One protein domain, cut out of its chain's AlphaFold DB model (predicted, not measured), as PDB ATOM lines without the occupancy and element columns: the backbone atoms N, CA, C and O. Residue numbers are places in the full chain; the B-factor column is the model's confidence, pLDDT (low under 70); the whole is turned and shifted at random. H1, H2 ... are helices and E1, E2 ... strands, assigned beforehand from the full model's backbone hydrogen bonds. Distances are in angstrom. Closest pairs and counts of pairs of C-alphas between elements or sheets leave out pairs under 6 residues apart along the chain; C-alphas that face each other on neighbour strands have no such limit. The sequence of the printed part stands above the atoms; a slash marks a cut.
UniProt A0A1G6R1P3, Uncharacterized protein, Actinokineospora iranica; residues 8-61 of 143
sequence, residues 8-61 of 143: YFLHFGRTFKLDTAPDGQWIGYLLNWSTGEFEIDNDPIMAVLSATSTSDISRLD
ATOM      1  N   TYR A   8     107.671 138.131 111.337       96.38
ATOM      2  CA  TYR A   8     108.139 136.993 110.549       96.38
ATOM      3  C   TYR A   8     108.517 137.413 109.138       96.38
ATOM      4  O   TYR A   8     107.846 138.235 108.510       96.38
ATOM      5  N   PHE A   9     109.594 136.825 108.631       95.69
ATOM      6  CA  PHE A   9     110.137 137.153 107.324       95.69
ATOM      7  C   PHE A   9     110.637 135.904 106.603       95.69
ATOM      8  O   PHE A   9     111.080 134.938 107.225       95.69
ATOM      9  N   LEU A  10     110.620 135.966 105.277       95.06
ATOM     10  CA  LEU A  10     111.478 135.168 104.418       95.06
ATOM     11  C   LEU A  10     112.680 136.038 104.048       95.06
ATOM     12  O   LEU A  10     112.502 137.108 103.477       95.06
ATOM     13  N   HIS A  11     113.884 135.594 104.384       94.25
ATOM     14  CA  HIS A  11     115.142 136.287 104.135       94.25
ATOM     15  C   HIS A  11     116.068 135.373 103.331       94.25
ATOM     16  O   HIS A  11     116.532 134.357 103.848       94.25
ATOM     17  N   PHE A  12     116.297 135.693 102.053       91.69
ATOM     18  CA  PHE A  12     117.113 134.894 101.123       91.69
ATOM     19  C   PHE A  12     116.781 133.388 101.156       91.69
ATOM     20  O   PHE A  12     117.662 132.532 101.238       91.69
ATOM     21  N   GLY A  13     115.483 133.057 101.136       91.94
ATOM     22  CA  GLY A  13     114.999 131.670 101.151       91.94
ATOM     23  C   GLY A  13     115.064 130.969 102.516       91.94
ATOM     24  O   GLY A  13     114.831 129.763 102.594       91.94
ATOM     25  N   ARG A  14     115.374 131.691 103.598       95.25
ATOM     26  CA  ARG A  14     115.347 131.197 104.983       95.25
ATOM     27  C   ARG A  14     114.260 131.916 105.759       95.25
ATOM     28  O   ARG A  14     114.131 133.133 105.655       95.25
ATOM     29  N   THR A  15     113.488 131.192 106.559       97.81
ATOM     30  CA  THR A  15     112.544 131.845 107.463       97.81
ATOM     31  C   THR A  15     113.281 132.456 108.649       97.81
ATOM     32  O   THR A  15     114.191 131.857 109.227       97.81
ATOM     33  N   PHE A  16     112.895 133.682 108.983       97.50
ATOM     34  CA  PHE A  16     113.484 134.504 110.027       97.50
ATOM     35  C   PHE A  16     112.386 135.029 110.948       97.50
ATOM     36  O   PHE A  16     111.385 135.579 110.483       97.50
ATOM     37  N   LYS A  17     112.573 134.866 112.256       97.44
ATOM     38  CA  LYS A  17     111.704 135.431 113.289       97.44
ATOM     39  C   LYS A  17     112.454 136.549 114.004       97.44
ATOM     40  O   LYS A  17     113.512 136.317 114.581       97.44
ATOM     41  N   LEU A  18     111.862 137.735 114.017       96.50
ATOM     42  CA  LEU A  18     112.299 138.863 114.827       96.50
ATOM     43  C   LEU A  18     111.490 138.895 116.126       96.50
ATOM     44  O   LEU A  18     110.258 138.918 116.088       96.50
ATOM     45  N   ASP A  19     112.166 138.930 117.266       95.88
ATOM     46  CA  ASP A  19     111.547 139.037 118.586       95.88
ATOM     47  C   ASP A  19     112.183 140.156 119.427       95.88
ATOM     48  O   ASP A  19     113.155 140.791 119.007       95.88
ATOM     49  N   THR A  20     111.622 140.414 120.608       93.62
ATOM     50  CA  THR A  20     112.194 141.336 121.598       93.62
ATOM     51  C   THR A  20     112.720 140.538 122.787       93.62
ATOM     52  O   THR A  20     111.984 139.782 123.419       93.62
ATOM     53  N   ALA A  21     114.004 140.701 123.090       90.62
ATOM     54  CA  ALA A  21     114.649 140.119 124.255       90.62
ATOM     55  C   ALA A  21     114.169 140.801 125.557       90.62
ATOM     56  O   ALA A  21     113.624 141.908 125.515       90.62
ATOM     57  N   PRO A  22     114.361 140.181 126.738       88.94
ATOM     58  CA  PRO A  22     113.901 140.748 128.013       88.94
ATOM     59  C   PRO A  22     114.468 142.136 128.353       88.94
ATOM     60  O   PRO A  22     113.852 142.877 129.114       88.94
ATOM     61  N   ASP A  23     115.628 142.488 127.801       89.75
ATOM     62  CA  ASP A  23     116.272 143.799 127.947       89.75
ATOM     63  C   ASP A  23     115.723 144.868 126.980       89.75
ATOM     64  O   ASP A  23     116.166 146.017 127.002       89.75
ATOM     65  N   GLY A  24     114.743 144.510 126.144       88.44
ATOM     66  CA  GLY A  24     114.132 145.385 125.150       88.44
ATOM     67  C   GLY A  24     114.896 145.468 123.827       88.44
ATOM     68  O   GLY A  24     114.455 146.195 122.935       88.44
ATOM     69  N   GLN A  25     116.013 144.751 123.669       91.88
ATOM     70  CA  GLN A  25     116.737 144.681 122.401       91.88
ATOM     71  C   GLN A  25     116.063 143.713 121.426       91.88
ATOM     72  O   GLN A  25     115.389 142.763 121.822       91.88
ATOM     73  N   TRP A  26     116.247 143.939 120.127       94.69
ATOM     74  CA  TRP A  26     115.809 142.975 119.123       94.69
ATOM     75  C   TRP A  26     116.712 141.748 119.113       94.69
ATOM     76  O   TRP A  26     117.934 141.864 119.179       94.69
ATOM     77  N   ILE A  27     116.092 140.582 118.961       96.62
ATOM     78  CA  ILE A  27     116.775 139.306 118.785       96.62
ATOM     79  C   ILE A  27     116.201 138.584 117.569       96.62
ATOM     80  O   ILE A  27     114.984 138.506 117.383       96.62
ATOM     81  N   GLY A  28     117.094 138.101 116.716       96.75
ATOM     82  CA  GLY A  28     116.775 137.391 115.493       96.75
ATOM     83  C   GLY A  28     116.959 135.891 115.651       96.75
ATOM     84  O   GLY A  28     117.907 135.434 116.286       96.75
ATOM     85  N   TYR A  29     116.057 135.131 115.040       97.81
ATOM     86  CA  TYR A  29     116.135 133.680 114.963       97.81
ATOM     87  C   TYR A  29     116.014 133.247 113.507       97.81
ATOM     88  O   TYR A  29     114.958 133.418 112.890       97.81
ATOM     89  N   LEU A  30     117.081 132.686 112.950       97.94
ATOM     90  CA  LEU A  30     117.148 132.274 111.551       97.94
ATOM     91  C   LEU A  30     117.133 130.750 111.446       97.94
ATOM     92  O   LEU A  30     117.859 130.057 112.157       97.94
ATOM     93  N   LEU A  31     116.315 130.214 110.540       98.19
ATOM     94  CA  LEU A  31     116.256 128.773 110.303       98.19
ATOM     95  C   LEU A  31     117.592 128.268 109.744       98.19
ATOM     96  O   LEU A  31     118.031 128.720 108.682       98.19
ATOM     97  N   ASN A  32     118.235 127.309 110.403       95.94
ATOM     98  CA  ASN A  32     119.413 126.616 109.890       95.94
ATOM     99  C   ASN A  32     118.990 125.432 109.001       95.94
ATOM    100  O   ASN A  32     118.365 124.476 109.454       95.94
ATOM    101  N   TRP A  33     119.361 125.471 107.718       93.75
ATOM    102  CA  TRP A  33     119.020 124.431 106.734       93.75
ATOM    103  C   TRP A  33     119.647 123.058 106.990       93.75
ATOM    104  O   TRP A  33     119.219 122.081 106.385       93.75
ATOM    105  N   SER A  34     120.679 122.974 107.828       93.19
ATOM    106  CA  SER A  34     121.379 121.717 108.113       93.19
ATOM    107  C   SER A  34     120.812 121.002 109.335       93.19
ATOM    108  O   SER A  34     120.838 119.775 109.383       93.19
ATOM    109  N   THR A  35     120.312 121.757 110.315       93.81
ATOM    110  CA  THR A  35     119.798 121.218 111.586       93.81
ATOM    111  C   THR A  35     118.275 121.254 111.659       93.81
ATOM    112  O   THR A  35     117.674 120.479 112.398       93.81
ATOM    113  N   GLY A  36     117.642 122.142 110.889       94.38
ATOM    114  CA  GLY A  36     116.223 122.444 110.999       94.38
ATOM    115  C   GLY A  36     115.876 123.300 112.208       94.38
ATOM    116  O   GLY A  36     114.701 123.588 112.394       94.38
ATOM    117  N   GLU A  37     116.838 123.727 113.020       95.38
ATOM    118  CA  GLU A  37     116.580 124.545 114.203       95.38
ATOM    119  C   GLU A  37     116.580 126.039 113.877       95.38
ATOM    120  O   GLU A  37     117.125 126.482 112.866       95.38
ATOM    121  N   PHE A  38     115.944 126.818 114.749       97.25
ATOM    122  CA  PHE A  38     116.089 128.265 114.751       97.25
ATOM    123  C   PHE A  38     117.266 128.634 115.648       97.25
ATOM    124  O   PHE A  38     117.224 128.401 116.854       97.25
ATOM    125  N   GLU A  39     118.298 129.221 115.057       95.94
ATOM    126  CA  GLU A  39     119.496 129.664 115.766       95.94
ATOM    127  C   GLU A  39     119.474 131.183 115.912       95.94
ATOM    128  O   GLU A  39     118.919 131.883 115.059       95.94
ATOM    129  N   ILE A  40     120.057 131.692 117.001       96.50
ATOM    130  CA  ILE A  40     120.201 133.136 117.183       96.50
ATOM    131  C   ILE A  40     121.118 133.658 116.081       96.50
ATOM    132  O   ILE A  40     122.280 133.265 115.995       96.50
ATOM    133  N   ASP A  41     120.584 134.559 115.270       96.62
ATOM    134  CA  ASP A  41     121.306 135.233 114.202       96.62
ATOM    135  C   ASP A  41     120.721 136.637 114.046       96.62
ATOM    136  O   ASP A  41     119.571 136.817 113.643       96.62
ATOM    137  N   ASN A  42     121.506 137.641 114.429       96.00
ATOM    138  CA  ASN A  42     121.077 139.035 114.435       96.00
ATOM    139  C   ASN A  42     121.462 139.775 113.145       96.00
ATOM    140  O   ASN A  42     121.012 140.907 112.949       96.00
ATOM    141  N   ASP A  43     122.242 139.153 112.255       94.19
ATOM    142  CA  ASP A  43     122.709 139.779 111.014       94.19
ATOM    143  C   ASP A  43     121.538 140.234 110.114       94.19
ATOM    144  O   ASP A  43     121.583 141.358 109.594       94.19
ATOM    145  N   PRO A  44     120.428 139.471 109.979       93.94
ATOM    146  CA  PRO A  44     119.295 139.885 109.152       93.94
ATOM    147  C   PRO A  44     118.478 141.057 109.706       93.94
ATOM    148  O   PRO A  44     117.716 141.652 108.942       93.94
ATOM    149  N   ILE A  45     118.596 141.413 110.996       93.50
ATOM    150  CA  ILE A  45     117.685 142.368 111.666       93.50
ATOM    151  C   ILE A  45     117.618 143.695 110.906       93.50
ATOM    152  O   ILE A  45     116.534 144.166 110.558       93.50
ATOM    153  N   MET A  46     118.769 144.291 110.598       91.06
ATOM    154  CA  MET A  46     118.791 145.585 109.912       91.06
ATOM    155  C   MET A  46     118.267 145.486 108.481       91.06
ATOM    156  O   MET A  46     117.580 146.400 108.019       91.06
ATOM    157  N   ALA A  47     118.537 144.375 107.795       89.94
ATOM    158  CA  ALA A  47     118.046 144.142 106.445       89.94
ATOM    159  C   ALA A  47     116.514 144.030 106.422       89.94
ATOM    160  O   ALA A  47     115.868 144.714 105.632       89.94
ATOM    161  N   VAL A  48     115.909 143.252 107.327       89.56
ATOM    162  CA  VAL A  48     114.448 143.060 107.342       89.56
ATOM    163  C   VAL A  48     113.681 144.301 107.807       89.56
ATOM    164  O   VAL A  48     112.584 144.564 107.322       89.56
ATOM    165  N   LEU A  49     114.262 145.112 108.698       88.25
ATOM    166  CA  LEU A  49     113.647 146.362 109.164       88.25
ATOM    167  C   LEU A  49     113.688 147.481 108.117       88.25
ATOM    168  O   LEU A  49     112.788 148.327 108.077       88.25
ATOM    169  N   SER A  50     114.738 147.499 107.292       85.25
ATOM    170  CA  SER A  50     114.936 148.502 106.238       85.25
ATOM    171  C   SER A  50     114.399 148.074 104.870       85.25
ATOM    172  O   SER A  50     114.291 148.920 103.982       85.25
ATOM    173  N   ALA A  51     114.011 146.806 104.701       78.75
ATOM    174  CA  ALA A  51     113.445 146.288 103.462       78.75
ATOM    175  C   ALA A  51     112.143 147.017 103.106       78.75
ATOM    176  O   ALA A  51     111.102 146.815 103.724       78.75
ATOM    177  N   THR A  52     112.187 147.880 102.094       64.75
ATOM    178  CA  THR A  52     111.000 148.562 101.555       64.75
ATOM    179  C   THR A  52     110.499 147.936 100.254       64.75
ATOM    180  O   THR A  52     109.324 148.107  99.937       64.75
ATOM    181  N   SER A  53     111.350 147.204  99.516       58.75
ATOM    182  CA  SER A  53     110.994 146.579  98.226       58.75
ATOM    183  C   SER A  53     112.021 145.571  97.660       58.75
ATOM    184  O   SER A  53     112.034 145.318  96.456       58.75
ATOM    185  N   THR A  54     112.911 144.993  98.473       62.81
ATOM    186  CA  THR A  54     113.887 143.988  97.995       62.81
ATOM    187  C   THR A  54     113.211 142.650  97.697       62.81
ATOM    188  O   THR A  54     112.535 142.122  98.575       62.81
ATOM    189  N   SER A  55     113.430 142.072  96.506       68.69
ATOM    190  CA  SER A  55     112.797 140.808  96.072       68.69
ATOM    191  C   SER A  55     113.067 139.623  96.996       68.69
ATOM    192  O   SER A  55     112.247 138.715  97.081       68.69
ATOM    193  N   ASP A  56     114.205 139.641  97.687       84.56
ATOM    194  CA  ASP A  56     114.691 138.495  98.458       84.56
ATOM    195  C   ASP A  56     114.346 138.591  99.953       84.56
ATOM    196  O   ASP A  56     114.749 137.729 100.740       84.56
ATOM    197  N   ILE A  57     113.610 139.638 100.354       90.94
ATOM    198  CA  ILE A  57     113.099 139.812 101.715       90.94
ATOM    199  C   ILE A  57     111.605 140.113 101.666       90.94
ATOM    200  O   ILE A  57     111.191 141.186 101.230       90.94
ATOM    201  N   SER A  58     110.813 139.193 102.203       91.88
ATOM    202  CA  SER A  58     109.358 139.316 102.278       91.88
ATOM    203  C   SER A  58     108.903 139.212 103.722       91.88
ATOM    204  O   SER A  58     109.403 138.378 104.474       91.88
ATOM    205  N   ARG A  59     107.937 140.039 104.117       92.88
ATOM    206  CA  ARG A  59     107.243 139.873 105.397       92.88
ATOM    207  C   ARG A  59     106.205 138.762 105.261       92.88
ATOM    208  O   ARG A  59     105.518 138.714 104.247       92.88
ATOM    209  N   LEU A  60     106.105 137.915 106.275       94.81
ATOM    210  CA  LEU A  60     105.157 136.809 106.346       94.81
ATOM    211  C   LEU A  60     104.191 137.039 107.507       94.81
ATOM    212  O   LEU A  60     104.573 137.578 108.551       94.81
ATOM    213  N   ASP A  61     102.953 136.589 107.360       95.81
ATOM    214  CA  ASP A  61     102.126 136.316 108.526       95.81
ATOM    215  C   ASP A  61     102.585 135.034 109.252       95.81
ATOM    216  O   ASP A  61     103.529 134.344 108.855       95.81
TER     217      ASP A  61
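AT A GLANCE: This is residues 8 to 61 of the 143 residues of an uncharacterized protein of Actinokineospora iranica (UniProt A0A1G6R1P3). A strongly twisted wall of five antiparallel strands, in the order E4 E3 E2 E1 E5, has one short helix, H1, packed on it. The printed part has 54 residues, running E1 E2 E3 E4 H1 E5, class mixed. It is compact, with a radius of gyration of the C-alphas of 11.0 A, and spans 31 by 27 by 20 A.

HOW THE PARTS SIT: Inner strand E2, residues 14 to 20, forms hairpins with E3, residues 26 to 31 (N 19 and O 27, 2.9 A), and E1, residues 8 to 11 (N 9 and O 16, 2.9 A). E3 and edge strand E4, residues 38 to 40, form another hairpin (N 39 and O 30, 3.0 A). E1 to E4 are a meander, each strand the antiparallel neighbour of the one before. Edge strand E5, residues 57 to 60, is the antiparallel neighbour of E1 (N 10 and O 58, 2.8 A). H1, residues 44 to 50, is on the sheet; its closest C-alphas to E3 are those of Ile 45 and Gly 28, 6.3 A apart. In H1 every O i to N i+4 pair is within hydrogen-bond range.

IN THESE COORDINATES: E2 is 19.7 A long and E3 16.7 A. E1 begins at C-alpha 8 (108.139, 136.993, 110.549); E5 ends at C-alpha 60 (105.157, 136.809, 106.346).

THE WHOLE: The C-alphas farthest apart, of Asp 23 and Ser 55, are 32.2 A apart. The printed part has no cut and no long link. Residues 52 to 55 have pLDDT under 70.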